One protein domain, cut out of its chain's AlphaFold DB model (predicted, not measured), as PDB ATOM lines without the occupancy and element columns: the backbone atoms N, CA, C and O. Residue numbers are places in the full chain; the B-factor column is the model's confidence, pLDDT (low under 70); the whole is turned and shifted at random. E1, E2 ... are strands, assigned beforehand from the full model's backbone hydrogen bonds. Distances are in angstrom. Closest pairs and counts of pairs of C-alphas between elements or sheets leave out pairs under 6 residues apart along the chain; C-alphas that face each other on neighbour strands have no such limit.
ATOM      1  N   HIS A 200      56.301  26.776 -41.975       90.00
ATOM      2  CA  HIS A 200      56.914  28.105 -41.977       90.00
ATOM      3  C   HIS A 200      57.995  28.161 -43.061       90.00
ATOM      4  O   HIS A 200      58.840  27.265 -43.106       90.00
ATOM      5  N   VAL A 201      57.941  29.160 -43.946       90.81
ATOM      6  CA  VAL A 201      58.893  29.298 -45.062       90.81
ATOM      7  C   VAL A 201      59.992  30.285 -44.690       90.81
ATOM      8  O   VAL A 201      61.161  29.913 -44.613       90.81
ATOM      9  N   ASP A 202      59.608  31.530 -44.427       84.81
ATOM     10  CA  ASP A 202      60.483  32.613 -43.997       84.81
ATOM     11  C   ASP A 202      59.685  33.655 -43.200       84.81
ATOM     12  O   ASP A 202      58.482  33.489 -43.008       84.81
ATOM     13  N   GLY A 203      60.372  34.686 -42.686       80.88
ATOM     14  CA  GLY A 203      59.870  35.734 -41.783       80.88
ATOM     15  C   GLY A 203      58.350  35.816 -41.651       80.88
ATOM     16  O   GLY A 203      57.818  35.410 -40.625       80.88
ATOM     17  N   ASN A 204      57.671  36.255 -42.708       87.12
ATOM     18  CA  ASN A 204      56.239  36.546 -42.709       87.12
ATOM     19  C   ASN A 204      55.402  35.560 -43.546       87.12
ATOM     20  O   ASN A 204      54.199  35.761 -43.715       87.12
ATOM     21  N   GLN A 205      56.003  34.474 -44.042       92.75
ATOM     22  CA  GLN A 205      55.377  33.540 -44.972       92.75
ATOM     23  C   GLN A 205      55.181  32.129 -44.400       92.75
ATOM     24  O   GLN A 205      56.083  31.494 -43.844       92.75
ATOM     25  N   TRP A 206      53.987  31.597 -44.639       93.81
ATOM     26  CA  TRP A 206      53.577  30.233 -44.339       93.81
ATOM     27  C   TRP A 206      53.078  29.543 -45.596       93.81
ATOM     28  O   TRP A 206      52.476  30.174 -46.461       93.81
ATOM     29  N   LYS A 207      53.306  28.238 -45.693       94.62
ATOM     30  CA  LYS A 207      52.951  27.438 -46.858       94.62
ATOM     31  C   LYS A 207      52.303  26.124 -46.453       94.62
ATOM     32  O   LYS A 207      52.689  25.500 -45.469       94.62
ATOM     33  N   ILE A 208      51.359  25.681 -47.266       93.94
ATOM     34  CA  ILE A 208      50.782  24.347 -47.244       93.94
ATOM     35  C   ILE A 208      51.342  23.617 -48.472       93.94
ATOM     36  O   ILE A 208      50.940  23.944 -49.590       93.94
ATOM     37  N   PRO A 209      52.329  22.718 -48.302       92.31
ATOM     38  CA  PRO A 209      53.049  22.139 -49.426       92.31
ATOM     39  C   PRO A 209      52.214  21.102 -50.180       92.31
ATOM     40  O   PRO A 209      51.756  20.131 -49.578       92.31
ATOM     41  N   ALA A 210      52.093  21.277 -51.495       91.31
ATOM     42  CA  ALA A 210      51.702  20.223 -52.420       91.31
ATOM     43  C   ALA A 210      52.939  19.384 -52.763       91.31
ATOM     44  O   ALA A 210      54.004  19.920 -53.076       91.31
ATOM     45  N   TYR A 211      52.830  18.057 -52.695       86.56
ATOM     46  CA  TYR A 211      53.958  17.163 -52.967       86.56
ATOM     47  C   TYR A 211      53.754  16.449 -54.300       86.56
ATOM     48  O   TYR A 211      53.348  15.288 -54.334       86.56
ATOM     49  N   GLY A 212      54.048  17.142 -55.403       80.62
ATOM     50  CA  GLY A 212      53.984  16.575 -56.753       80.62
ATOM     51  C   GLY A 212      52.609  15.979 -57.067       80.62
ATOM     52  O   GLY A 212      51.629  16.703 -57.172       80.62
ATOM     53  N   GLU A 213      52.538  14.651 -57.188       79.88
ATOM     54  CA  GLU A 213      51.297  13.908 -57.466       79.88
ATOM     55  C   GLU A 213      50.323  13.840 -56.274       79.88
ATOM     56  O   GLU A 213      49.201  13.364 -56.424       79.88
ATOM     57  N   SER A 214      50.732  14.295 -55.086       84.69
ATOM     58  CA  SER A 214      49.891  14.355 -53.887       84.69
ATOM     59  C   SER A 214      49.383  15.783 -53.672       84.69
ATOM     60  O   SER A 214      50.095  16.597 -53.068       84.69
ATOM     61  N   PRO A 215      48.175  16.116 -54.163       89.69
ATOM     62  CA  PRO A 215      47.645  17.459 -54.027       89.69
ATOM     63  C   PRO A 215      47.269  17.746 -52.572       89.69
ATOM     64  O   PRO A 215      46.902  16.850 -51.804       89.69
ATOM     65  N   VAL A 216      47.328  19.017 -52.186       91.62
ATOM     66  CA  VAL A 216      46.912  19.434 -50.848       91.62
ATOM     67  C   VAL A 216      45.408  19.291 -50.757       91.62
ATOM     68  O   VAL A 216      44.689  19.942 -51.507       91.62
ATOM     69  N   SER A 217      44.930  18.482 -49.815       91.75
ATOM     70  CA  SER A 217      43.502  18.324 -49.567       91.75
ATOM     71  C   SER A 217      43.129  18.811 -48.173       91.75
ATOM     72  O   SER A 217      43.823  18.527 -47.201       91.75
ATOM     73  N   CYS A 218      42.030  19.554 -48.073       91.50
ATOM     74  CA  CYS A 218      41.486  20.043 -46.815       91.50
ATOM     75  C   CYS A 218      39.977  19.807 -46.788       91.50
ATOM     76  O   CYS A 218      39.255  20.226 -47.693       91.50
ATOM     77  N   GLN A 219      39.493  19.137 -45.747       92.75
ATOM     78  CA  GLN A 219      38.062  19.040 -45.487       92.75
ATOM     79  C   GLN A 219      37.595  20.308 -44.769       92.75
ATOM     80  O   GLN A 219      38.166  20.672 -43.740       92.75
ATOM     81  N   MET A 220      36.556  20.969 -45.283       93.44
ATOM     82  CA  MET A 220      35.973  22.134 -44.614       93.44
ATOM     83  C   MET A 220      35.165  21.662 -43.404       93.44
ATOM     84  O   MET A 220      34.037  21.200 -43.547       93.44
ATOM     85  N   LYS A 221      35.786  21.709 -42.220       90.38
ATOM     86  CA  LYS A 221      35.252  21.152 -40.963       90.38
ATOM     87  C   LYS A 221      35.241  22.139 -39.794       90.38
ATOM     88  O   LYS A 221      34.907  21.761 -38.680       90.38
ATOM     89  N   GLY A 222      35.569  23.406 -40.039       91.12
ATOM     90  CA  GLY A 222      35.371  24.495 -39.087       91.12
ATOM     91  C   GLY A 222      36.515  24.656 -38.090       91.12
ATOM     92  O   GLY A 222      37.697  24.534 -38.430       91.12
ATOM     93  N   PHE A 223      36.162  24.984 -36.850       88.94
ATOM     94  CA  PHE A 223      37.082  25.290 -35.759       88.94
ATOM     95  C   PHE A 223      37.067  24.180 -34.695       88.94
ATOM     96  O   PHE A 223      35.989  23.793 -34.253       88.94
ATOM     97  N   PRO A 224      38.211  23.665 -34.221       86.56
ATOM     98  CA  PRO A 224      38.214  22.637 -33.185       86.56
ATOM     99  C   PRO A 224      37.637  23.179 -31.867       86.56
ATOM    100  O   PRO A 224      38.031  24.240 -31.379       86.56
ATOM    101  N   ASN A 225      36.704  22.446 -31.258       83.06
ATOM    102  CA  ASN A 225      36.113  22.840 -29.987       83.06
ATOM    103  C   ASN A 225      37.117  22.631 -28.848       83.06
ATOM    104  O   ASN A 225      37.345  21.513 -28.387       83.06
ATOM    105  N   TRP A 226      37.696  23.717 -28.344       77.75
ATOM    106  CA  TRP A 226      38.698  23.653 -27.278       77.75
ATOM    107  C   TRP A 226      38.151  23.137 -25.936       77.75
ATOM    108  O   TRP A 226      38.930  22.668 -25.109       77.75
ATOM    109  N   ARG A 227      36.828  23.182 -25.705       76.19
ATOM    110  CA  ARG A 227      36.200  22.618 -24.495       76.19
ATOM    111  C   ARG A 227      35.861  21.137 -24.620       76.19
ATOM    112  O   ARG A 227      35.770  20.450 -23.606       76.19
ATOM    113  N   HIS A 228      35.662  20.651 -25.841       78.12
ATOM    114  CA  HIS A 228      35.185  19.298 -26.102       78.12
ATOM    115  C   HIS A 228      36.065  18.640 -27.164       78.12
ATOM    116  O   HIS A 228      35.850  18.814 -28.363       78.12
ATOM    117  N   LYS A 229      37.067  17.872 -26.711       74.69
ATOM    118  CA  LYS A 229      37.980  17.133 -27.595       74.69
ATOM    119  C   LYS A 229      37.182  16.308 -28.616       74.69
ATOM    120  O   LYS A 229      36.203  15.657 -28.263       74.69
ATOM    121  N   GLY A 230      37.607  16.354 -29.878       75.06
ATOM    122  CA  GLY A 230      36.970  15.634 -30.984       75.06
ATOM    123  C   GLY A 230      35.723  16.305 -31.575       75.06
ATOM    124  O   GLY A 230      35.274  15.884 -32.636       75.06
ATOM    125  N   GLN A 231      35.186  17.361 -30.953       82.88
ATOM    126  CA  GLN A 231      34.094  18.136 -31.539       82.88
ATOM    127  C   GLN A 231      34.634  19.287 -32.387       82.88
ATOM    128  O   GLN A 231      35.621  19.935 -32.036       82.88
ATOM    129  N   TRP A 232      33.942  19.567 -33.486       84.31
ATOM    130  CA  TRP A 232      34.199  20.713 -34.346       84.31
ATOM    131  C   TRP A 232      33.047  21.712 -34.238       84.31
ATOM    132  O   TRP A 232      31.888  21.334 -34.080       84.31
ATOM    133  N   LEU A 233      33.388  22.992 -34.269       84.88
ATOM    134  CA  LEU A 233      32.482  24.128 -34.299       84.88
ATOM    135  C   LEU A 233      32.463  24.659 -35.722       84.88
ATOM    136  O   LEU A 233      33.425  25.272 -36.183       84.88
ATOM    137  N   ASP A 234      31.366  24.411 -36.411       81.56
ATOM    138  CA  ASP A 234      31.161  24.846 -37.786       81.56
ATOM    139  C   ASP A 234      30.453  26.200 -37.886       81.56
ATOM    140  O   ASP A 234      30.517  26.850 -38.923       81.56
ATOM    141  N   ALA A 235      29.754  26.609 -36.822       76.62
ATOM    142  CA  ALA A 235      28.780  27.697 -36.851       76.62
ATOM    143  C   ALA A 235      27.715  27.529 -37.964       76.62
ATOM    144  O   ALA A 235      27.167  28.516 -38.447       76.62
ATOM    145  N   GLY A 236      27.414  26.283 -38.356       80.44
ATOM    146  CA  GLY A 236      26.538  25.936 -39.477       80.44
ATOM    147  C   GLY A 236      27.125  26.208 -40.867       80.44
ATOM    148  O   GLY A 236      26.370  26.260 -41.834       80.44
ATOM    149  N   LEU A 237      28.440  26.424 -40.970       80.56
ATOM    150  CA  LEU A 237      29.133  26.824 -42.196       80.56
ATOM    151  C   LEU A 237      30.100  25.754 -42.707       80.56
ATOM    152  O   LEU A 237      31.014  26.087 -43.440       80.56
ATOM    153  N   THR A 238      29.986  24.492 -42.293       81.62
ATOM    154  CA  THR A 238      30.834  23.428 -42.847       81.62
ATOM    155  C   THR A 238      30.010  22.484 -43.686       81.62
ATOM    156  O   THR A 238      29.054  21.891 -43.194       81.62
ATOM    157  N   ASP A 239      30.424  22.291 -44.931       88.25
ATOM    158  CA  ASP A 239      29.806  21.331 -45.838       88.25
ATOM    159  C   ASP A 239      30.443  19.934 -45.781       88.25
ATOM    160  O   ASP A 239      29.961  19.006 -46.433       88.25
ATOM    161  N   GLY A 240      31.542  19.774 -45.031       86.75
ATOM    162  CA  GLY A 240      32.284  18.521 -44.924       86.75
ATOM    163  C   GLY A 240      32.919  18.060 -46.239       86.75
ATOM    164  O   GLY A 240      33.495  16.969 -46.278       86.75
ATOM    165  N   LYS A 241      32.847  18.862 -47.311       92.00
ATOM    166  CA  LYS A 241      33.416  18.524 -48.613       92.00
ATOM    167  C   LYS A 241      34.926  18.767 -48.597       92.00
ATOM    168  O   LYS A 241      35.456  19.658 -47.924       92.00
ATOM    169  N   ILE A 242      35.625  17.964 -49.388       93.25
ATOM    170  CA  ILE A 242      37.078  18.019 -49.538       93.25
ATOM    171  C   ILE A 242      37.408  18.994 -50.657       93.25
ATOM    172  O   ILE A 242      36.843  18.907 -51.745       93.25
ATOM    173  N   ARG A 243      38.327  19.918 -50.380       94.25
ATOM    174  CA  ARG A 243      38.905  20.827 -51.368       94.25
ATOM    175  C   ARG A 243      40.332  20.424 -51.649       94.25
ATOM    176  O   ARG A 243      41.049  20.084 -50.710       94.25
ATOM    177  N   THR A 244      40.734  20.499 -52.910       95.12
ATOM    178  CA  THR A 244      42.029  19.997 -53.357       95.12
ATOM    179  C   THR A 244      42.733  21.030 -54.225       95.12
ATOM    180  O   THR A 244      42.187  21.476 -55.229       95.12
ATOM    181  N   ASN A 245      43.965  21.382 -53.864       95.62
ATOM    182  CA  ASN A 245      44.826  22.272 -54.633       95.62
ATOM    183  C   ASN A 245      46.016  21.475 -55.176       95.62
ATOM    184  O   ASN A 245      46.664  20.733 -54.435       95.62
ATOM    185  N   LEU A 246      46.293  21.622 -56.474       95.00
ATOM    186  CA  LEU A 246      47.448  20.985 -57.122       95.00
ATOM    187  C   LEU A 246      48.765  21.689 -56.777       95.00
ATOM    188  O   LEU A 246      49.812  21.052 -56.751       95.00
ATOM    189  N   ASP A 247      48.685  22.987 -56.488       96.38
ATOM    190  CA  ASP A 247      49.821  23.833 -56.152       96.38
ATOM    191  C   ASP A 247      49.876  24.141 -54.653       96.38
ATOM    192  O   ASP A 247      48.889  24.018 -53.917       96.38
ATOM    193  N   ASP A 248      51.049  24.594 -54.218       95.94
ATOM    194  CA  ASP A 248      51.254  25.114 -52.875       95.94
ATOM    195  C   ASP A 248      50.311  26.281 -52.580       95.94
ATOM    196  O   ASP A 248      50.156  27.204 -53.380       95.94
ATOM    197  N   ILE A 249      49.766  26.303 -51.368       96.56
ATOM    198  CA  ILE A 249      49.018  27.459 -50.876       96.56
ATOM    199  C   ILE A 249      49.925  28.230 -49.939       96.56
ATOM    200  O   ILE A 249      50.450  27.669 -48.979       96.56
ATOM    201  N   THR A 250      50.102  29.515 -50.210       96.25
ATOM    202  CA  THR A 250      50.982  30.386 -49.436       96.25
ATOM    203  C   THR A 250      50.171  31.500 -48.790       96.25
ATOM    204  O   THR A 250      49.246  32.021 -49.402       96.25
ATOM    205  N   VAL A 251      50.520  31.846 -47.553       96.06
ATOM    206  CA  VAL A 251      49.969  32.967 -46.789       96.06
ATOM    207  C   VAL A 251      51.139  33.824 -46.347       96.06
ATOM    208  O   VAL A 251      51.998  33.354 -45.602       96.06
ATOM    209  N   ASN A 252      51.185  35.074 -46.793       94.81
ATOM    210  CA  ASN A 252      52.173  36.047 -46.351       94.81
ATOM    211  C   ASN A 252      51.496  37.158 -45.543       94.81
ATOM    212  O   ASN A 252      50.718  37.940 -46.087       94.81
ATOM    213  N   ILE A 253      51.829  37.278 -44.254       92.19
ATOM    214  CA  ILE A 253      51.216  38.281 -43.380       92.19
ATOM    215  C   ILE A 253      51.529  39.723 -43.800       92.19
ATOM    216  O   ILE A 253      50.758  40.599 -43.432       92.19
ATOM    217  N   ASP A 254      52.544  39.988 -44.630       91.25
ATOM    218  CA  ASP A 254      52.794  41.317 -45.217       91.25
ATOM    219  C   ASP A 254      51.845  41.639 -46.380       91.25
ATOM    220  O   ASP A 254      51.571  42.809 -46.675       91.25
ATOM    221  N   THR A 255      51.232  40.624 -46.990       94.81
ATOM    222  CA  THR A 255      50.319  40.776 -48.128       94.81
ATOM    223  C   THR A 255      48.891  41.041 -47.654       94.81
ATOM    224  O   THR A 255      48.272  40.213 -46.995       94.81
ATOM    225  N   ALA A 256      48.331  42.205 -48.000       92.38
ATOM    226  CA  ALA A 256      47.009  42.620 -47.514       92.38
ATOM    227  C   ALA A 256      45.862  41.675 -47.929       92.38
ATOM    228  O   ALA A 256      44.861  41.596 -47.227       92.38
ATOM    229  N   GLY A 257      46.004  40.948 -49.045       94.19
ATOM    230  CA  GLY A 257      45.029  39.939 -49.478       94.19
ATOM    231  C   GLY A 257      44.992  38.690 -48.591       94.19
ATOM    232  O   GLY A 257      43.935  38.077 -48.441       94.19
ATOM    233  N   ASP A 258      46.107  38.378 -47.932       96.38
ATOM    234  CA  ASP A 258      46.312  37.140 -47.174       96.38
ATOM    235  C   ASP A 258      45.926  37.287 -45.697       96.38
ATOM    236  O   ASP A 258      46.041  36.339 -44.921       96.38
ATOM    237  N   ARG A 259      45.425  38.460 -45.291       95.50
ATOM    238  CA  ARG A 259      45.015  38.752 -43.914       95.50
ATOM    239  C   ARG A 259      43.755  39.598 -43.842       95.50
ATOM    240  O   ARG A 259      43.419  40.311 -44.785       95.50
ATOM    241  N   TRP A 260      43.041  39.524 -42.727       96.38
ATOM    242  CA  TRP A 260      42.007  40.514 -42.407       96.38
ATOM    243  C   TRP A 260      42.609  41.656 -41.593       96.38
ATOM    244  O   TRP A 260      43.359  41.430 -40.639       96.38
ATOM    245  N   GLY A 261      42.251  42.884 -41.961       93.50
ATOM    246  CA  GLY A 261      42.787  44.099 -41.352       93.50
ATOM    247  C   GLY A 261      44.266  44.375 -41.659       93.50
ATOM    248  O   GLY A 261      44.844  43.950 -42.660       93.50
ATOM    249  N   THR A 262      44.898  45.155 -40.789       92.56
ATOM    250  CA  THR A 262      46.310  45.539 -40.869       92.56
ATOM    251  C   THR A 262      47.151  44.634 -39.973       92.56
ATOM    252  O   THR A 262      46.738  44.275 -38.869       92.56
ATOM    253  N   GLU A 263      48.351  44.290 -40.431       89.88
ATOM    254  CA  GLU A 263      49.324  43.569 -39.619       89.88
ATOM    255  C   GLU A 263      49.630  44.342 -38.326       89.88
ATOM    256  O   GLU A 263      49.767  45.570 -38.325       89.88
ATOM    257  N   LYS A 264      49.738  43.607 -37.218       89.75
ATOM    258  CA  LYS A 264      50.221  44.110 -35.939       89.75
ATOM    259  C   LYS A 264      51.380  43.243 -35.474       89.75
ATOM    260  O   LYS A 264      51.343  42.018 -35.564       89.75
ATOM    261  N   THR A 265      52.398  43.906 -34.950       88.38
ATOM    262  CA  THR A 265      53.538  43.269 -34.296       88.38
ATOM    263  C   THR A 265      53.110  42.715 -32.939       88.38
ATOM    264  O   THR A 265      52.248  43.312 -32.292       88.38
ATOM    265  N   LEU A 266      53.767  41.658 -32.461       87.62
ATOM    266  CA  LEU A 266      53.483  41.014 -31.172       87.62
ATOM    267  C   LEU A 266      52.047  40.492 -31.083       87.62
ATOM    268  O   LEU A 266      51.414  40.633 -30.049       87.62
ATOM    269  N   GLN A 267      51.527  39.917 -32.167       90.31
ATOM    270  CA  GLN A 267      50.121  39.539 -32.300       90.31
ATOM    271  C   GLN A 267      49.983  38.080 -32.740       90.31
ATOM    272  O   GLN A 267      50.686  37.633 -33.644       90.31
ATOM    273  N   TRP A 268      49.066  37.330 -32.120       92.50
ATOM    274  CA  TRP A 268      48.704  35.993 -32.601       92.50
ATOM    275  C   TRP A 268      47.752  36.075 -33.786       92.50
ATOM    276  O   TRP A 268      46.827  36.894 -33.783       92.50
ATOM    277  N   TYR A 269      47.948  35.171 -34.741       94.19
ATOM    278  CA  TYR A 269      47.117  34.991 -35.921       94.19
ATOM    279  C   TYR A 269      46.698  33.534 -36.063       94.19
ATOM    280  O   TYR A 269      47.501  32.631 -35.855       94.19
ATOM    281  N   MET A 270      45.454  33.315 -36.471       95.31
ATOM    282  CA  MET A 270      44.940  32.029 -36.935       95.31
ATOM    283  C   MET A 270      44.967  31.989 -38.450       95.31
ATOM    284  O   MET A 270      44.621  32.985 -39.078       95.31
ATOM    285  N   ILE A 271      45.328  30.851 -39.036       95.69
ATOM    286  CA  ILE A 271      45.249  30.628 -40.480       95.69
ATOM    287  C   ILE A 271      44.050  29.736 -40.774       95.69
ATOM    288  O   ILE A 271      43.958  28.613 -40.274       95.69
ATOM    289  N   TYR A 272      43.149  30.233 -41.613       96.25
ATOM    290  CA  TYR A 272      41.988  29.498 -42.092       96.25
ATOM    291  C   TYR A 272      42.191  29.083 -43.543       96.25
ATOM    292  O   TYR A 272      42.615  29.904 -44.354       96.25
ATOM    293  N   ALA A 273      41.839  27.843 -43.874       96.44
ATOM    294  CA  ALA A 273      41.437  27.475 -45.224       96.44
ATOM    295  C   ALA A 273      40.013  27.987 -45.464       96.44
ATOM    296  O   ALA A 273      39.183  27.856 -44.566       96.44
ATOM    297  N   LEU A 274      39.737  28.545 -46.642       96.69
ATOM    298  CA  LEU A 274      38.449  29.125 -47.024       96.69
ATOM    299  C   LEU A 274      38.001  28.596 -48.387       96.69
ATOM    300  O   LEU A 274      38.801  28.559 -49.326       96.69
ATOM    301  N   ALA A 275      36.719  28.265 -48.506       96.81
ATOM    302  CA  ALA A 275      36.078  27.877 -49.756       96.81
ATOM    303  C   ALA A 275      34.594  28.283 -49.764       96.81
ATOM    304  O   ALA A 275      33.936  28.309 -48.721       96.81
ATOM    305  N   GLY A 276      34.051  28.594 -50.936       96.06
ATOM    306  CA  GLY A 276      32.613  28.668 -51.178       96.06
ATOM    307  C   GLY A 276      31.980  27.277 -51.308       96.06
ATOM    308  O   GLY A 276      32.672  26.264 -51.440       96.06
ATOM    309  N   ASP A 277      30.647  27.221 -51.285       93.06
ATOM    310  CA  ASP A 277      29.880  25.961 -51.336       93.06
ATOM    311  C   ASP A 277      30.154  25.136 -52.605       93.06
ATOM    312  O   ASP A 277      30.158  23.901 -52.562       93.06
ATOM    313  N   GLU A 278      30.428  25.819 -53.718       95.50
ATOM    314  CA  GLU A 278      30.672  25.228 -55.042       95.50
ATOM    315  C   GLU A 278      32.158  25.160 -55.422       95.50
ATOM    316  O   GLU A 278      32.513  24.608 -56.465       95.50
ATOM    317  N   ASP A 279      33.043  25.714 -54.593       96.38
ATOM    318  CA  ASP A 279      34.471  25.691 -54.889       96.38
ATOM    319  C   ASP A 279      35.001  24.256 -54.815       96.38
ATOM    320  O   ASP A 279      34.548  23.447 -54.008       96.38
ATOM    321  N   THR A 280      35.998  23.935 -55.636       95.69
ATOM    322  CA  THR A 280      36.723  22.647 -55.595       95.69
ATOM    323  C   THR A 280      38.132  22.790 -55.017       95.69
ATOM    324  O   THR A 280      38.734  21.810 -54.582       95.69
ATOM    325  N   THR A 281      38.624  24.025 -54.939       96.31
ATOM    326  CA  THR A 281      39.893  24.433 -54.328       96.31
ATOM    327  C   THR A 281      39.627  25.250 -53.067       96.31
ATOM    328  O   THR A 281      38.499  25.676 -52.825       96.31
ATOM    329  N   PHE A 282      40.661  25.519 -52.277       96.69
ATOM    330  CA  PHE A 282      40.579  26.461 -51.165       96.69
ATOM    331  C   PHE A 282      41.686  27.516 -51.237       96.69
ATOM    332  O   PHE A 282      42.728  27.321 -51.867       96.69
ATOM    333  N   THR A 283      41.442  28.650 -50.588       97.38
ATOM    334  CA  THR A 283      42.446  29.692 -50.323       97.38
ATOM    335  C   THR A 283      42.806  29.685 -48.844       97.38
ATOM    336  O   THR A 283      42.113  29.050 -48.049       97.38
ATOM    337  N   ALA A 284      43.884  30.362 -48.452       96.75
ATOM    338  CA  ALA A 284      44.232  30.513 -47.047       96.75
ATOM    339  C   ALA A 284      44.379  31.989 -46.671       96.75
ATOM    340  O   ALA A 284      44.872  32.790 -47.460       96.75
ATOM    341  N   LYS A 285      43.923  32.346 -45.469       97.12
ATOM    342  CA  LYS A 285      43.939  33.726 -44.976       97.12
ATOM    343  C   LYS A 285      44.123  33.757 -43.462       97.12
ATOM    344  O   LYS A 285      43.633  32.861 -42.771       97.12
ATOM    345  N   CYS A 286      44.816  34.768 -42.938       96.00
ATOM    346  CA  CYS A 286      45.104  34.882 -41.512       96.00
ATOM    347  C   CYS A 286      44.288  35.967 -40.784       96.00
ATOM    348  O   CYS A 286      44.118  37.087 -41.266       96.00
ATOM    349  N   MET A 287      43.779  35.632 -39.598       96.50
ATOM    350  CA  MET A 287      42.937  36.482 -38.747       96.50
ATOM    351  C   MET A 287      43.613  36.693 -37.384       96.50
ATOM    352  O   MET A 287      44.015  35.705 -36.770       96.50
ATOM    353  N   PRO A 288      43.723  37.925 -36.858       95.00
ATOM    354  CA  PRO A 288      44.234  38.153 -35.511       95.00
ATOM    355  C   PRO A 288      43.336  37.533 -34.427       95.00
ATOM    356  O   PRO A 288      42.109  37.643 -34.475       95.00
ATOM    357  N   ILE A 289      43.963  36.950 -33.403       94.69
ATOM    358  CA  ILE A 289      43.311  36.575 -32.139       94.69
ATOM    359  C   ILE A 289      43.194  37.825 -31.263       94.69
ATOM    360  O   ILE A 289      44.189  38.486 -30.984       94.69
ATOM    361  N   MET A 290      42.000  38.168 -30.793       95.06
ATOM    362  CA  MET A 290      41.758  39.463 -30.155       95.06
ATOM    363  C   MET A 290      41.461  39.333 -28.661       95.06
ATOM    364  O   MET A 290      40.958  38.311 -28.192       95.06
ATOM    365  N   ARG A 291      41.747  40.407 -27.913       95.12
ATOM    366  CA  ARG A 291      41.335  40.565 -26.512       95.12
ATOM    367  C   ARG A 291      40.225  41.596 -26.378       95.12
ATOM    368  O   ARG A 291      40.146  42.550 -27.154       95.12
ATOM    369  N   VAL A 292      39.379  41.440 -25.368       96.50
ATOM    370  CA  VAL A 292      38.382  42.444 -24.985       96.50
ATOM    371  C   VAL A 292      39.069  43.575 -24.217       96.50
ATOM    372  O   VAL A 292      39.683  43.343 -23.180       96.50
ATOM    373  N   LYS A 293      38.938  44.817 -24.687       96.31
ATOM    374  CA  LYS A 293      39.349  46.014 -23.935       96.31
ATOM    375  C   LYS A 293      38.292  46.424 -22.925       96.31
ATOM    376  O   LYS A 293      38.583  46.665 -21.757       96.31
ATOM    377  N   SER A 294      37.071  46.557 -23.422       96.31
ATOM    378  CA  SER A 294      35.874  46.950 -22.692       96.31
ATOM    379  C   SER A 294      34.653  46.560 -23.519       96.31
ATOM    380  O   SER A 294      34.772  46.204 -24.696       96.31
ATOM    381  N   THR A 295      33.465  46.667 -22.935       96.50
ATOM    382  CA  THR A 295      32.204  46.394 -23.631       96.50
ATOM    383  C   THR A 295      31.228  47.552 -23.515       96.50
ATOM    384  O   THR A 295      31.198  48.269 -22.517       96.50
ATOM    385  N   GLY A 296      30.424  47.733 -24.557       94.25
ATOM    386  CA  GLY A 296      29.194  48.518 -24.535       94.25
ATOM    387  C   GLY A 296      27.991  47.614 -24.798       94.25
ATOM    388  O   GLY A 296      28.139  46.402 -24.958       94.25
ATOM    389  N   THR A 297      26.794  48.193 -24.888       95.94
ATOM    390  CA  THR A 297      25.595  47.446 -25.295       95.94
ATOM    391  C   THR A 297      25.804  46.863 -26.689       95.94
ATOM    392  O   THR A 297      25.843  47.610 -27.663       95.94
ATOM    393  N   ASN A 298      25.953  45.538 -26.777       96.06
ATOM    394  CA  ASN A 298      26.208  44.808 -28.024       96.06
ATOM    395  C   ASN A 298      27.471  45.245 -28.793       96.06
ATOM    396  O   ASN A 298      27.552  45.072 -30.009       96.06
ATOM    397  N   ILE A 299      28.460  45.820 -28.099       96.81
ATOM    398  CA  ILE A 299      29.722  46.275 -28.694       96.81
ATOM    399  C   ILE A 299      30.891  45.717 -27.887       96.81
ATOM    400  O   ILE A 299      30.935  45.874 -26.667       96.81
ATOM    401  N   ILE A 300      31.860  45.115 -28.571       96.88
ATOM    402  CA  ILE A 300      33.180  44.798 -28.021       96.88
ATOM    403  C   ILE A 300      34.154  45.854 -28.521       96.88
ATOM    404  O   ILE A 300      34.277  46.061 -29.727       96.88
ATOM    405  N   TYR A 301      34.860  46.496 -27.598       96.50
ATOM    406  CA  TYR A 301      36.038  47.289 -27.927       96.50
ATOM    407  C   TYR A 301      37.250  46.368 -27.905       96.50
ATOM    408  O   TYR A 301      37.463  45.646 -26.929       96.50
ATOM    409  N   THR A 302      38.039  46.377 -28.973       95.44
ATOM    410  CA  THR A 302      39.157  45.450 -29.137       95.44
ATOM    411  C   THR A 302      40.418  45.979 -28.457       95.44
ATOM    412  O   THR A 302      40.771  47.158 -28.570       95.44
ATOM    413  N   GLY A 303      41.084  45.108 -27.707       91.12
ATOM    414  CA  GLY A 303      42.307  45.383 -26.962       91.12
ATOM    415  C   GLY A 303      43.531  44.746 -27.608       91.12
ATOM    416  O   GLY A 303      43.419  43.782 -28.374       91.12
ATOM    417  N   SER A 304      44.699  45.305 -27.290       87.00
ATOM    418  CA  SER A 304      45.980  44.673 -27.604       87.00
ATOM    419  C   SER A 304      46.149  43.401 -26.782       87.00
ATOM    420  O   SER A 304      45.741  43.317 -25.624       87.00
ATOM    421  N   ILE A 305      46.818  42.421 -27.365       85.31
ATOM    422  CA  ILE A 305      47.277  41.230 -26.667       85.31
ATOM    423  C   ILE A 305      48.205  41.531 -25.482       85.31
ATOM    424  O   ILE A 305      48.009  40.968 -24.403       85.31
ATOM    425  N   THR A 306      49.170  42.439 -25.662       85.75
ATOM    426  CA  THR A 306      50.179  42.785 -24.644       85.75
ATOM    427  C   THR A 306      49.614  43.644 -23.520       85.75
ATOM    428  O   THR A 306      50.108  43.607 -22.399       85.75
ATOM    429  N   ASN A 307      48.575  44.427 -23.810       86.94
ATOM    430  CA  ASN A 307      47.884  45.238 -22.823       86.94
ATOM    431  C   ASN A 307      46.416  45.409 -23.246       86.94
ATOM    432  O   ASN A 307      46.106  46.318 -24.026       86.94
ATOM    433  N   PRO A 308      45.496  44.577 -22.730       87.69
ATOM    434  CA  PRO A 308      44.099  44.616 -23.147       87.69
ATOM    435  C   PRO A 308      43.419  45.943 -22.796       87.69
ATOM    436  O   PRO A 308      42.466  46.320 -23.467       87.69
ATOM    437  N   ALA A 309      43.917  46.697 -21.809       90.25
ATOM    438  CA  ALA A 309      43.374  48.014 -21.471       90.25
ATOM    439  C   ALA A 309      43.696  49.086 -22.520       90.25
ATOM    440  O   ALA A 309      42.931  50.042 -22.695       90.25
ATOM    441  N   THR A 310      44.791  48.917 -23.263       87.25
ATOM    442  CA  THR A 310      45.071  49.747 -24.435       87.25
ATOM    443  C   THR A 310      44.246  49.234 -25.603       87.25
ATOM    444  O   THR A 310      44.376  48.089 -26.036       87.25
ATOM    445  N   GLY A 311      43.338  50.079 -26.087       84.88
ATOM    446  CA  GLY A 311      42.573  49.718 -27.268       84.88
ATOM    447  C   GLY A 311      43.481  49.700 -28.482       84.88
ATOM    448  O   GLY A 311      44.385  50.527 -28.598       84.88
ATOM    449  N   ILE A 312      43.225  48.752 -29.368       85.81
ATOM    450  CA  ILE A 312      43.957  48.607 -30.615       85.81
ATOM    451  C   ILE A 312      42.947  48.545 -31.750       85.81
ATOM    452  O   ILE A 312      41.952  47.819 -31.692       85.81
ATOM    453  N   GLY A 313      43.179  49.354 -32.770       87.75
ATOM    454  CA  GLY A 313      42.525  49.232 -34.052       87.75
ATOM    455  C   GLY A 313      43.260  48.190 -34.877       87.75
ATOM    456  O   GLY A 313      44.426  48.388 -35.212       87.75
ATOM    457  N   TYR A 314      42.597  47.088 -35.217       91.38
ATOM    458  CA  TYR A 314      43.158  46.077 -36.120       91.38
ATOM    459  C   TYR A 314      43.108  46.513 -37.587       91.38
ATOM    460  O   TYR A 314      43.549  45.772 -38.454       91.38
ATOM    461  N   GLY A 315      42.607  47.718 -37.883       92.50
ATOM    462  CA  GLY A 315      42.648  48.279 -39.231       92.50
ATOM    463  C   GLY A 315      41.780  47.544 -40.232       92.50
ATOM    464  O   GLY A 315      42.142  47.479 -41.403       92.50
ATOM    465  N   PHE A 316      40.676  46.969 -39.762       95.31
ATOM    466  CA  PHE A 316      39.655  46.416 -40.637       95.31
ATOM    467  C   PHE A 316      39.075  47.513 -41.528       95.31
ATOM    468  O   PHE A 316      39.023  48.682 -41.149       95.31
ATOM    469  N   THR A 317      38.600  47.151 -42.709       95.06
ATOM    470  CA  THR A 317      37.714  48.042 -43.464       95.06
ATOM    471  C   THR A 317      36.332  48.069 -42.802       95.06
ATOM    472  O   THR A 317      35.961  47.158 -42.055       95.06
ATOM    473  N   THR A 318      35.562  49.144 -43.001       96.00
ATOM    474  CA  THR A 318      34.225  49.257 -42.397       96.00
ATOM    475  C   THR A 318      33.367  48.083 -42.854       96.00
ATOM    476  O   THR A 318      33.180  47.898 -44.053       96.00
ATOM    477  N   ASN A 319      32.829  47.326 -41.896       96.25
ATOM    478  CA  ASN A 319      32.025  46.124 -42.135       96.25
ATOM    479  C   ASN A 319      32.748  44.966 -42.851       96.25
ATOM    480  O   ASN A 319      32.079  44.072 -43.362       96.25
ATOM    481  N   GLU A 320      34.084  44.925 -42.844       96.44
ATOM    482  CA  GLU A 320      34.861  43.776 -43.344       96.44
ATOM    483  C   GLU A 320      34.429  42.439 -42.721       96.44
ATOM    484  O   GLU A 320      34.435  41.409 -43.390       96.44
ATOM    485  N   LEU A 321      34.049  42.463 -41.442       97.06
ATOM    486  CA  LEU A 321      33.688  41.287 -40.649       97.06
ATOM    487  C   LEU A 321      32.171  41.139 -40.482       97.06
ATOM    488  O   LEU A 321      31.708  40.397 -39.618       97.06
ATOM    489  N   GLN A 322      31.365  41.858 -41.264       97.25
ATOM    490  CA  GLN A 322      29.915  41.717 -41.191       97.25
ATOM    491  C   GLN A 322      29.497  40.283 -41.552       97.25
ATOM    492  O   GLN A 322      29.944  39.722 -42.548       97.25
ATOM    493  N   ASN A 323      28.609  39.703 -40.741       96.25
ATOM    494  CA  ASN A 323      28.139  38.312 -40.785       96.25
ATOM    495  C   ASN A 323      29.149  37.247 -40.325       96.25
ATOM    496  O   ASN A 323      28.793  36.071 -40.292       96.25
ATOM    497  N   TYR A 324      30.365  37.623 -39.920       96.75
ATOM    498  CA  TYR A 324      31.305  36.698 -39.277       96.75
ATOM    499  C   TYR A 324      30.839  36.388 -37.848       96.75
ATOM    500  O   TYR A 324      29.944  37.049 -37.316       96.75
ATOM    501  N   VAL A 325      31.436  35.389 -37.195       95.94
ATOM    502  CA  VAL A 325      31.030  34.961 -35.847       95.94
ATOM    503  C   VAL A 325      32.146  35.208 -34.838       95.94
ATOM    504  O   VAL A 325      33.239  34.675 -34.967       95.94
ATOM    505  N   ILE A 326      31.869  35.975 -33.787       96.00
ATOM    506  CA  ILE A 326      32.728  36.047 -32.600       96.00
ATOM    507  C   ILE A 326      32.604  34.725 -31.854       96.00
ATOM    508  O   ILE A 326      31.487  34.327 -31.526       96.00
ATOM    509  N   TYR A 327      33.732  34.101 -31.530       95.19
ATOM    510  CA  TYR A 327      33.805  32.922 -30.678       95.19
ATOM    511  C   TYR A 327      34.737  33.171 -29.490       95.19
ATOM    512  O   TYR A 327      35.929  33.427 -29.661       95.19
ATOM    513  N   PHE A 328      34.190  33.117 -28.275       94.81
ATOM    514  CA  PHE A 328      34.956  33.371 -27.054       94.81
ATOM    515  C   PHE A 328      35.769  32.146 -26.632       94.81
ATOM    516  O   PHE A 328      35.235  31.046 -26.470       94.81
ATOM    517  N   LEU A 329      37.058  32.371 -26.392       93.00
ATOM    518  CA  LEU A 329      38.022  31.360 -25.958       93.00
ATOM    519  C   LEU A 329      38.261  31.378 -24.444       93.00
ATOM    520  O   LEU A 329      38.774  30.409 -23.904       93.00
ATOM    521  N   SER A 330      37.906  32.453 -23.739       93.44
ATOM    522  CA  SER A 330      38.089  32.545 -22.284       93.44
ATOM    523  C   SER A 330      36.921  33.248 -21.583       93.44
ATOM    524  O   SER A 330      35.948  33.666 -22.215       93.44
ATOM    525  N   GLY A 331      37.018  33.345 -20.256       94.06
ATOM    526  CA  GLY A 331      36.070  34.081 -19.423       94.06
ATOM    527  C   GLY A 331      34.746  33.356 -19.184       94.06
ATOM    528  O   GLY A 331      34.576  32.173 -19.487       94.06
ATOM    529  N   VAL A 332      33.768  34.081 -18.635       94.81
ATOM    530  CA  VAL A 332      32.422  33.544 -18.339       94.81
ATOM    531  C   VAL A 332      31.672  33.156 -19.619       94.81
ATOM    532  O   VAL A 332      30.832  32.258 -19.603       94.81
ATOM    533  N   TYR A 333      32.008  33.793 -20.741       95.31
ATOM    534  CA  TYR A 333      31.382  33.546 -22.040       95.31
ATOM    535  C   TYR A 333      32.161  32.584 -22.929       95.31
ATOM    536  O   TYR A 333      31.783  32.414 -24.082       95.31
ATOM    537  N   ALA A 334      33.211  31.933 -22.432       91.88
ATOM    538  CA  ALA A 334      33.950  30.949 -23.208       91.88
ATOM    539  C   ALA A 334      33.003  29.898 -23.831       91.88
ATOM    540  O   ALA A 334      32.110  29.369 -23.165       91.88
ATOM    541  N   GLY A 335      33.172  29.623 -25.124       89.12
ATOM    542  CA  GLY A 335      32.274  28.775 -25.910       89.12
ATOM    543  C   GLY A 335      31.058  29.494 -26.518       89.12
ATOM    544  O   GLY A 335      30.388  28.918 -27.373       89.12
ATOM    545  N   ALA A 336      30.753  30.734 -26.121       92.75
ATOM    546  CA  ALA A 336      29.652  31.499 -26.699       92.75
ATOM    547  C   ALA A 336      30.003  32.022 -28.100       92.75
ATOM    548  O   ALA A 336      31.132  32.446 -28.354       92.75
ATOM    549  N   MET A 337      28.998  32.043 -28.981       94.12
ATOM    550  CA  MET A 337      29.094  32.556 -30.349       94.12
ATOM    551  C   MET A 337      28.142  33.731 -30.583       94.12
ATOM    552  O   MET A 337      27.017  33.720 -30.074       94.12
ATOM    553  N   ARG A 338      28.565  34.741 -31.352       95.31
ATOM    554  CA  ARG A 338      27.717  35.876 -31.761       95.31
ATOM    555  C   ARG A 338      28.030  36.338 -33.179       95.31
ATOM    556  O   ARG A 338      29.181  36.622 -33.481       95.31
ATOM    557  N   THR A 339      27.008  36.492 -34.015       96.00
ATOM    558  CA  THR A 339      27.164  37.076 -35.353       96.00
ATOM    559  C   THR A 339      27.465  38.572 -35.256       96.00
ATOM    560  O   THR A 339      26.737  39.322 -34.598       96.00
ATOM    561  N   ILE A 340      28.525  38.998 -35.933       97.38
ATOM    562  CA  ILE A 340      28.939  40.390 -36.085       97.38
ATOM    563  C   ILE A 340      27.985  41.072 -37.068       97.38
ATOM    564  O   ILE A 340      27.799  40.618 -38.194       97.38
ATOM    565  N   THR A 341      27.381  42.179 -36.651       97.62
ATOM    566  CA  THR A 341      26.479  42.987 -37.484       97.62
ATOM    567  C   THR A 341      27.183  44.192 -38.101       97.62
ATOM    568  O   THR A 341      26.762  44.649 -39.165       97.62
ATOM    569  N   ALA A 342      28.249  44.687 -37.464       97.06
ATOM    570  CA  ALA A 342      29.099  45.757 -37.978       97.06
ATOM    571  C   ALA A 342      30.482  45.750 -37.307       97.06
ATOM    572  O   ALA A 342      30.630  45.297 -36.172       97.06
ATOM    573  N   ASN A 343      31.479  46.325 -37.975       97.06
ATOM    574  CA  ASN A 343      32.758  46.701 -37.370       97.06
ATOM    575  C   ASN A 343      33.198  48.069 -37.896       97.06
ATOM    576  O   ASN A 343      32.901  48.429 -39.040       97.06
ATOM    577  N   ASN A 344      33.915  48.836 -37.076       93.25
ATOM    578  CA  ASN A 344      34.490  50.101 -37.529       93.25
ATOM    579  C   ASN A 344      35.817  49.882 -38.279       93.25
ATOM    580  O   ASN A 344      36.373  48.782 -38.293       93.25
ATOM    581  N   ASN A 345      36.302  50.952 -38.910       91.56
ATOM    582  CA  ASN A 345      37.596  50.998 -39.587       91.56
ATOM    583  C   ASN A 345      38.683  51.697 -38.762       91.56
ATOM    584  O   ASN A 345      39.632  52.251 -39.323       91.56
ATOM    585  N   ASP A 346      38.534  51.727 -37.435       86.62
ATOM    586  CA  ASP A 346      39.521  52.386 -36.588       86.62
ATOM    587  C   ASP A 346      40.837  51.598 -36.631       86.62
ATOM    588  O   ASP A 346      40.905  50.424 -36.259       86.62
ATOM    589  N   ASN A 347      41.888  52.259 -37.116       77.31
ATOM    590  CA  ASN A 347      43.245  51.724 -37.197       77.31
ATOM    591  C   ASN A 347      44.150  52.247 -36.057       77.31
ATOM    592  O   ASN A 347      45.324  51.887 -35.975       77.31
ATOM    593  N   GLY A 348      43.599  53.106 -35.192       77.81
ATOM    594  CA  GLY A 348      44.229  53.712 -34.025       77.81
ATOM    595  C   GLY A 348      43.930  52.944 -32.736       77.81
ATOM    596  O   GLY A 348      44.411  51.830 -32.547       77.81
ATOM    597  N   THR A 349      43.184  53.548 -31.807       75.50
ATOM    598  CA  THR A 349      43.071  53.078 -30.408       75.50
ATOM    599  C   THR A 349      41.730  52.426 -30.040       75.50
ATOM    600  O   THR A 349      41.459  52.207 -28.852       75.50
ATOM    601  N   GLY A 350      40.846  52.160 -31.002       73.25
ATOM    602  CA  GLY A 350      39.456  51.807 -30.705       73.25
ATOM    603  C   GLY A 350      38.744  51.000 -31.782       73.25
ATOM    604  O   GLY A 350      37.647  51.377 -32.198       73.25
ATOM    605  N   GLY A 351      39.308  49.855 -32.180       92.69
ATOM    606  CA  GLY A 351      38.561  48.877 -32.969       92.69
ATOM    607  C   GLY A 351      37.281  48.445 -32.242       92.69
ATOM    608  O   GLY A 351      37.283  48.243 -31.022       92.69
ATOM    609  N   THR A 352      36.171  48.341 -32.975       96.12
ATOM    610  CA  THR A 352      34.889  47.879 -32.429       96.12
ATOM    611  C   THR A 352      34.273  46.777 -33.269       96.12
ATOM    612  O   THR A 352      34.288  46.831 -34.499       96.12
ATOM    613  N   LEU A 353      33.676  45.803 -32.581       97.00
ATOM    614  CA  LEU A 353      32.816  44.780 -33.166       97.00
ATOM    615  C   LEU A 353      31.424  44.911 -32.549       97.00
ATOM    616  O   LEU A 353      31.254  44.748 -31.338       97.00
ATOM    617  N   THR A 354      30.430  45.216 -33.374       97.50
ATOM    618  CA  THR A 354      29.018  45.221 -32.994       97.50
ATOM    619  C   THR A 354      28.411  43.879 -33.362       97.50
ATOM    620  O   THR A 354      28.648  43.369 -34.455       97.50
ATOM    621  N   TYR A 355      27.633  43.292 -32.459       96.94
ATOM    622  CA  TYR A 355      27.049  41.967 -32.651       96.94
ATOM    623  C   TYR A 355      25.543  41.960 -32.379       96.94
ATOM    624  O   TYR A 355      25.009  42.822 -31.684       96.94
ATOM    625  N   GLY A 356      24.829  41.001 -32.967       91.62
ATOM    626  CA  GLY A 356      23.391  40.828 -32.738       91.62
ATOM    627  C   GLY A 356      23.081  40.092 -31.430       91.62
ATOM    628  O   GLY A 356      23.967  39.481 -30.836       91.62
ATOM    629  N   SER A 357      21.798  40.054 -31.042       88.31
ATOM    630  CA  SER A 357      21.225  39.294 -29.905       88.31
ATOM    631  C   SER A 357      21.423  39.893 -28.495       88.31
ATOM    632  O   SER A 357      21.509  41.110 -28.335       88.31
ATOM    633  N   THR A 358      21.364  39.046 -27.458       92.38
ATOM    634  CA  THR A 358      21.525  39.415 -26.047       92.38
ATOM    635  C   THR A 358      22.934  39.923 -25.769       92.38
ATOM    636  O   THR A 358      23.919  39.271 -26.137       92.38
ATOM    637  N   SER A 359      23.008  41.058 -25.067       92.44
ATOM    638  CA  SER A 359      24.270  41.683 -24.670       92.44
ATOM    639  C   SER A 359      25.114  40.719 -23.851       92.44
ATOM    640  O   SER A 359      24.640  40.103 -22.895       92.44
ATOM    641  N   LEU A 360      26.378  40.619 -24.237       93.75
ATOM    642  CA  LEU A 360      27.425  39.959 -23.480       93.75
ATOM    643  C   LEU A 360      28.204  41.013 -22.692       93.75
ATOM    644  O   LEU A 360      28.383  42.137 -23.165       93.75
ATOM    645  N   SER A 361      28.703  40.622 -21.523       96.00
ATOM    646  CA  SER A 361      29.573  41.452 -20.683       96.00
ATOM    647  C   SER A 361      30.911  40.751 -20.402       96.00
ATOM    648  O   SER A 361      31.215  40.507 -19.233       96.00
ATOM    649  N   PRO A 362      31.667  40.308 -21.431       96.31
ATOM    650  CA  PRO A 362      32.977  39.702 -21.222       96.31
ATOM    651  C   PRO A 362      33.898  40.657 -20.465       96.31
ATOM    652  O   PRO A 362      33.807  41.882 -20.601       96.31
ATOM    653  N   ALA A 363      34.771  40.086 -19.647       96.56
ATOM    654  CA  ALA A 363      35.711  40.853 -18.856       96.56
ATOM    655  C   ALA A 363      36.806  41.441 -19.754       96.56
ATOM    656  O   ALA A 363      37.134  40.911 -20.817       96.56
ATOM    657  N   GLN A 364      37.408  42.544 -19.308       96.31
ATOM    658  CA  GLN A 364      38.635  43.035 -19.924       96.31
ATOM    659  C   GLN A 364      39.704  41.934 -19.887       96.31
ATOM    660  O   GLN A 364      39.927  41.314 -18.853       96.31
ATOM    661  N   GLY A 365      40.370  41.714 -21.017       93.88
ATOM    662  CA  GLY A 365      41.384  40.681 -21.187       93.88
ATOM    663  C   GLY A 365      40.860  39.354 -21.727       93.88
ATOM    664  O   GLY A 365      41.696  38.552 -22.143       93.88
ATOM    665  N   ASP A 366      39.538  39.145 -21.792       95.19
ATOM    666  CA  ASP A 366      38.966  37.924 -22.363       95.19
ATOM    667  C   ASP A 366      39.377  37.751 -23.831       95.19
ATOM    668  O   ASP A 366      39.372  38.702 -24.617       95.19
ATOM    669  N   TRP A 367      39.724  36.521 -24.191       94.94
ATOM    670  CA  TRP A 367      40.161  36.117 -25.516       94.94
ATOM    671  C   TRP A 367      38.985  35.705 -26.383       94.94
ATOM    672  O   TRP A 367      38.086  34.973 -25.953       94.94
ATOM    673  N   PHE A 368      39.023  36.123 -27.641       95.94
ATOM    674  CA  PHE A 368      38.081  35.675 -28.648       95.94
ATOM    675  C   PHE A 368      38.725  35.651 -30.032       95.94
ATOM    676  O   PHE A 368      39.742  36.295 -30.301       95.94
ATOM    677  N   VAL A 369      38.097  34.896 -30.920       96.06
ATOM    678  CA  VAL A 369      38.451  34.810 -32.336       96.06
ATOM    679  C   VAL A 369      37.242  35.156 -33.179       96.06
ATOM    680  O   VAL A 369      36.113  35.196 -32.683       96.06
ATOM    681  N   VAL A 370      37.484  35.426 -34.455       96.44
ATOM    682  CA  VAL A 370      36.430  35.682 -35.428       96.44
ATOM    683  C   VAL A 370      36.458  34.564 -36.458       96.44
ATOM    684  O   VAL A 370      37.457  34.369 -37.143       96.44
ATOM    685  N   LEU A 371      35.363  33.813 -36.526       95.81
ATOM    686  CA  LEU A 371      35.170  32.719 -37.464       95.81
ATOM    687  C   LEU A 371      34.638  33.276 -38.797       95.81
ATOM    688  O   LEU A 371      33.707  34.095 -38.766       95.81
ATOM    689  N   PRO A 372      35.200  32.852 -39.944       95.88
ATOM    690  CA  PRO A 372      34.719  33.231 -41.270       95.88
ATOM    691  C   PRO A 372      33.236  32.917 -41.489       95.88
ATOM    692  O   PRO A 372      32.705  31.973 -40.914       95.88
ATOM    693  N   ASN A 373      32.576  33.687 -42.357       94.00
ATOM    694  CA  ASN A 373      31.175  33.488 -42.749       94.00
ATOM    695  C   ASN A 373      30.997  32.618 -44.018       94.00
ATOM    696  O   ASN A 373      29.963  32.694 -44.676       94.00
ATOM    697  N   THR A 374      32.015  31.839 -44.377       94.25
ATOM    698  CA  THR A 374      32.064  30.916 -45.528       94.25
ATOM    699  C   THR A 374      32.604  29.569 -45.056       94.25
ATOM    700  O   THR A 374      33.115  29.514 -43.938       94.25
ATOM    701  N   ASN A 375      32.568  28.512 -45.878       94.94
ATOM    702  CA  ASN A 375      33.190  27.245 -45.490       94.94
ATOM    703  C   ASN A 375      34.659  27.441 -45.137       94.94
ATOM    704  O   ASN A 375      35.428  28.024 -45.907       94.94
ATOM    705  N   PHE A 376      35.038  26.954 -43.958       95.56
ATOM    706  CA  PHE A 376      36.388  27.125 -43.458       95.56
ATOM    707  C   PHE A 376      36.910  25.894 -42.719       95.56
ATOM    708  O   PHE A 376      36.157  25.029 -42.270       95.56
ATOM    709  N   CYS A 377      38.228  25.832 -42.570       94.50
ATOM    710  CA  CYS A 377      38.914  24.934 -41.647       94.50
ATOM    711  C   CYS A 377      40.056  25.700 -40.985       94.50
ATOM    712  O   CYS A 377      40.840  26.352 -41.675       94.50
ATOM    713  N   LEU A 378      40.191  25.618 -39.660       94.38
ATOM    714  CA  LEU A 378      41.410  26.087 -39.000       94.38
ATOM    715  C   LEU A 378      42.587  25.192 -39.415       94.38
ATOM    716  O   LEU A 378      42.513  23.971 -39.281       94.38
ATOM    717  N   LEU A 379      43.667  25.801 -39.901       93.12
ATOM    718  CA  LEU A 379      44.899  25.108 -40.287       93.12
ATOM    719  C   LEU A 379      45.977  25.173 -39.201       93.12
ATOM    720  O   LEU A 379      46.818  24.282 -39.103       93.12
ATOM    721  N   GLY A 380      45.962  26.233 -38.397       92.31
ATOM    722  CA  GLY A 380      46.909  26.457 -37.310       92.31
ATOM    723  C   GLY A 380      46.928  27.914 -36.866       92.31
ATOM    724  O   GLY A 380      46.124  28.728 -37.327       92.31
ATOM    725  N   ASP A 381      47.861  28.240 -35.983       92.19
ATOM    726  CA  ASP A 381      48.121  29.588 -35.499       92.19
ATOM    727  C   ASP A 381      49.626  29.901 -35.462       92.19
ATOM    728  O   ASP A 381      50.487  29.024 -35.567       92.19
ATOM    729  N   PHE A 382      49.955  31.187 -35.376       90.88
ATOM    730  CA  PHE A 382      51.326  31.645 -35.194       90.88
ATOM    731  C   PHE A 382      51.380  32.986 -34.468       90.88
ATOM    732  O   PHE A 382      50.433  33.776 -34.502       90.88
ATOM    733  N   TYR A 383      52.515  33.257 -33.827       90.50
ATOM    734  CA  TYR A 383      52.784  34.532 -33.174       90.50
ATOM    735  C   TYR A 383      53.676  35.399 -34.058       90.50
ATOM    736  O   TYR A 383      54.813  35.023 -34.356       90.50
ATOM    737  N   ASN A 384      53.174  36.563 -34.469       89.25
ATOM    738  CA  ASN A 384      53.954  37.538 -35.216       89.25
ATOM    739  C   ASN A 384      54.912  38.275 -34.270       89.25
ATOM    740  O   ASN A 384      54.544  39.262 -33.630       89.25
ATOM    741  N   TYR A 385      56.145  37.787 -34.177       82.38
ATOM    742  CA  TYR A 385      57.202  38.382 -33.368       82.38
ATOM    743  C   TYR A 385      58.165  39.201 -34.235       82.38
ATOM    744  O   TYR A 385      59.316  38.825 -34.443       82.38
ATOM    745  N   SER A 386      57.710  40.335 -34.769       64.44
ATOM    746  CA  SER A 386      58.571  41.229 -35.546       64.44
ATOM    747  C   SER A 386      59.368  42.177 -34.628       64.44
ATOM    748  O   SER A 386      59.097  43.379 -34.552       64.44
ATOM    749  N   LEU A 387      60.361  41.671 -33.897       57.12
ATOM    750  CA  LEU A 387      61.429  42.555 -33.424       57.12
ATOM    751  C   LEU A 387      62.414  42.750 -34.576       57.12
ATOM    752  O   LEU A 387      62.905  41.790 -35.168       57.12
ATOM    753  N   THR A 388      62.640  44.011 -34.937       51.16
ATOM    754  CA  THR A 388      63.530  44.451 -36.014       51.16
ATOM    755  C   THR A 388      64.919  43.826 -35.858       51.16
ATOM    756  O   THR A 388      65.734  44.319 -35.083       51.16
ATOM    757  N   GLY A 389      65.182  42.752 -36.606       51.56
ATOM    758  CA  GLY A 389      66.486  42.095 -36.683       51.56
ATOM    759  C   GLY A 389      66.546  40.738 -35.976       51.56
ATOM    760  O   GLY A 389      66.916  40.659 -34.814       51.56
ATOM    761  N   ALA A 390      66.284  39.676 -36.744       45.28
ATOM    762  CA  ALA A 390      66.652  38.281 -36.476       45.28
ATOM    763  C   ALA A 390      66.011  37.591 -35.248       45.28
ATOM    764  O   ALA A 390      66.589  37.531 -34.168       45.28
ATOM    765  N   ASN A 391      64.871  36.920 -35.450       44.44
ATOM    766  CA  ASN A 391      64.806  35.456 -35.622       44.44
ATOM    767  C   ASN A 391      63.348  34.962 -35.574       44.44
ATOM    768  O   ASN A 391      62.602  35.320 -34.671       44.44
ATOM    769  N   ASN A 392      63.016  34.146 -36.581       46.66
ATOM    770  CA  ASN A 392      61.808  33.362 -36.869       46.66
ATOM    771  C   ASN A 392      60.577  33.480 -35.938       46.66
ATOM    772  O   ASN A 392      60.695  33.211 -34.739       46.66
ATOM    773  N   PRO A 393      59.363  33.669 -36.505       51.56
ATOM    774  CA  PRO A 393      58.130  33.253 -35.838       51.56
ATOM    775  C   PRO A 393      58.292  31.826 -35.317       51.56
ATOM    776  O   PRO A 393      58.750  30.950 -36.048       51.56
ATOM    777  N   ILE A 394      57.937  31.582 -34.057       53.62
ATOM    778  CA  ILE A 394      57.971  30.235 -33.483       53.62
ATOM    779  C   ILE A 394      56.735  29.493 -34.004       53.62
ATOM    780  O   ILE A 394      55.622  29.860 -33.623       53.62
ATOM    781  N   PRO A 395      56.880  28.446 -34.840       48.53
ATOM    782  CA  PRO A 395      55.740  27.658 -35.269       48.53
ATOM    783  C   PRO A 395      55.227  26.818 -34.114       48.53
ATOM    784  O   PRO A 395      55.960  25.979 -33.583       48.53
ATOM    785  N   ILE A 396      53.955  26.991 -33.767       54.69
ATOM    786  CA  ILE A 396      53.226  26.000 -32.984       54.69
ATOM    787  C   ILE A 396      52.426  25.177 -33.993       54.69
ATOM    788  O   ILE A 396      51.355  25.559 -34.443       54.69
ATOM    789  N   ARG A 397      52.993  24.051 -34.439       45.69
ATOM    790  CA  ARG A 397      52.256  23.113 -35.298       45.69
ATOM    791  C   ARG A 397      51.164  22.446 -34.478       45.69
ATOM    792  O   ARG A 397      51.537  21.837 -33.489       45.69
TER     793      ARG A 397
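AT A GLANCE: This is residues 200 to 397 of the 465 residues of an uncharacterized protein of Deltaproteobacteria bacterium RBG_13_58_19 (UniProt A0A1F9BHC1). With little regular structure, a small closed barrel, ring order E8 E9 E12 E11 E10 E13, joins through E7 to a sandwich of the sheets E1 E2 E5 and E7 E6 E14. The hairpin E3 and E4 is at the far end. The 198 printed residues, under half in fourteen antiparallel strands, are all-strand and compact, with a radius of gyration of the C-alphas of 16.7 A and spans of 53 by 43 by 32 A.

HOW THE PARTS SIT: The closest C-alphas of E5, residues 249 to 252, and E7, residues 283 to 288, are Val 251 and Ala 284, 6.2 A apart. E8, residues 290 to 296, and E13, residues 367 to 371, close the barrel, with N 290 and O 368 3.0 A apart.

IN THESE COORDINATES: E1, residues 200 to 202, begins at (56.914, 28.105, -41.977). E14, residues 375 to 384, bends by 59 degrees at residue 380 and ends at (53.954, 37.538, -35.216).

THE WHOLE: The printed part has no cut; residues 220 to 241 form a long link; pLDDT is under 70 at residues 386 to 397.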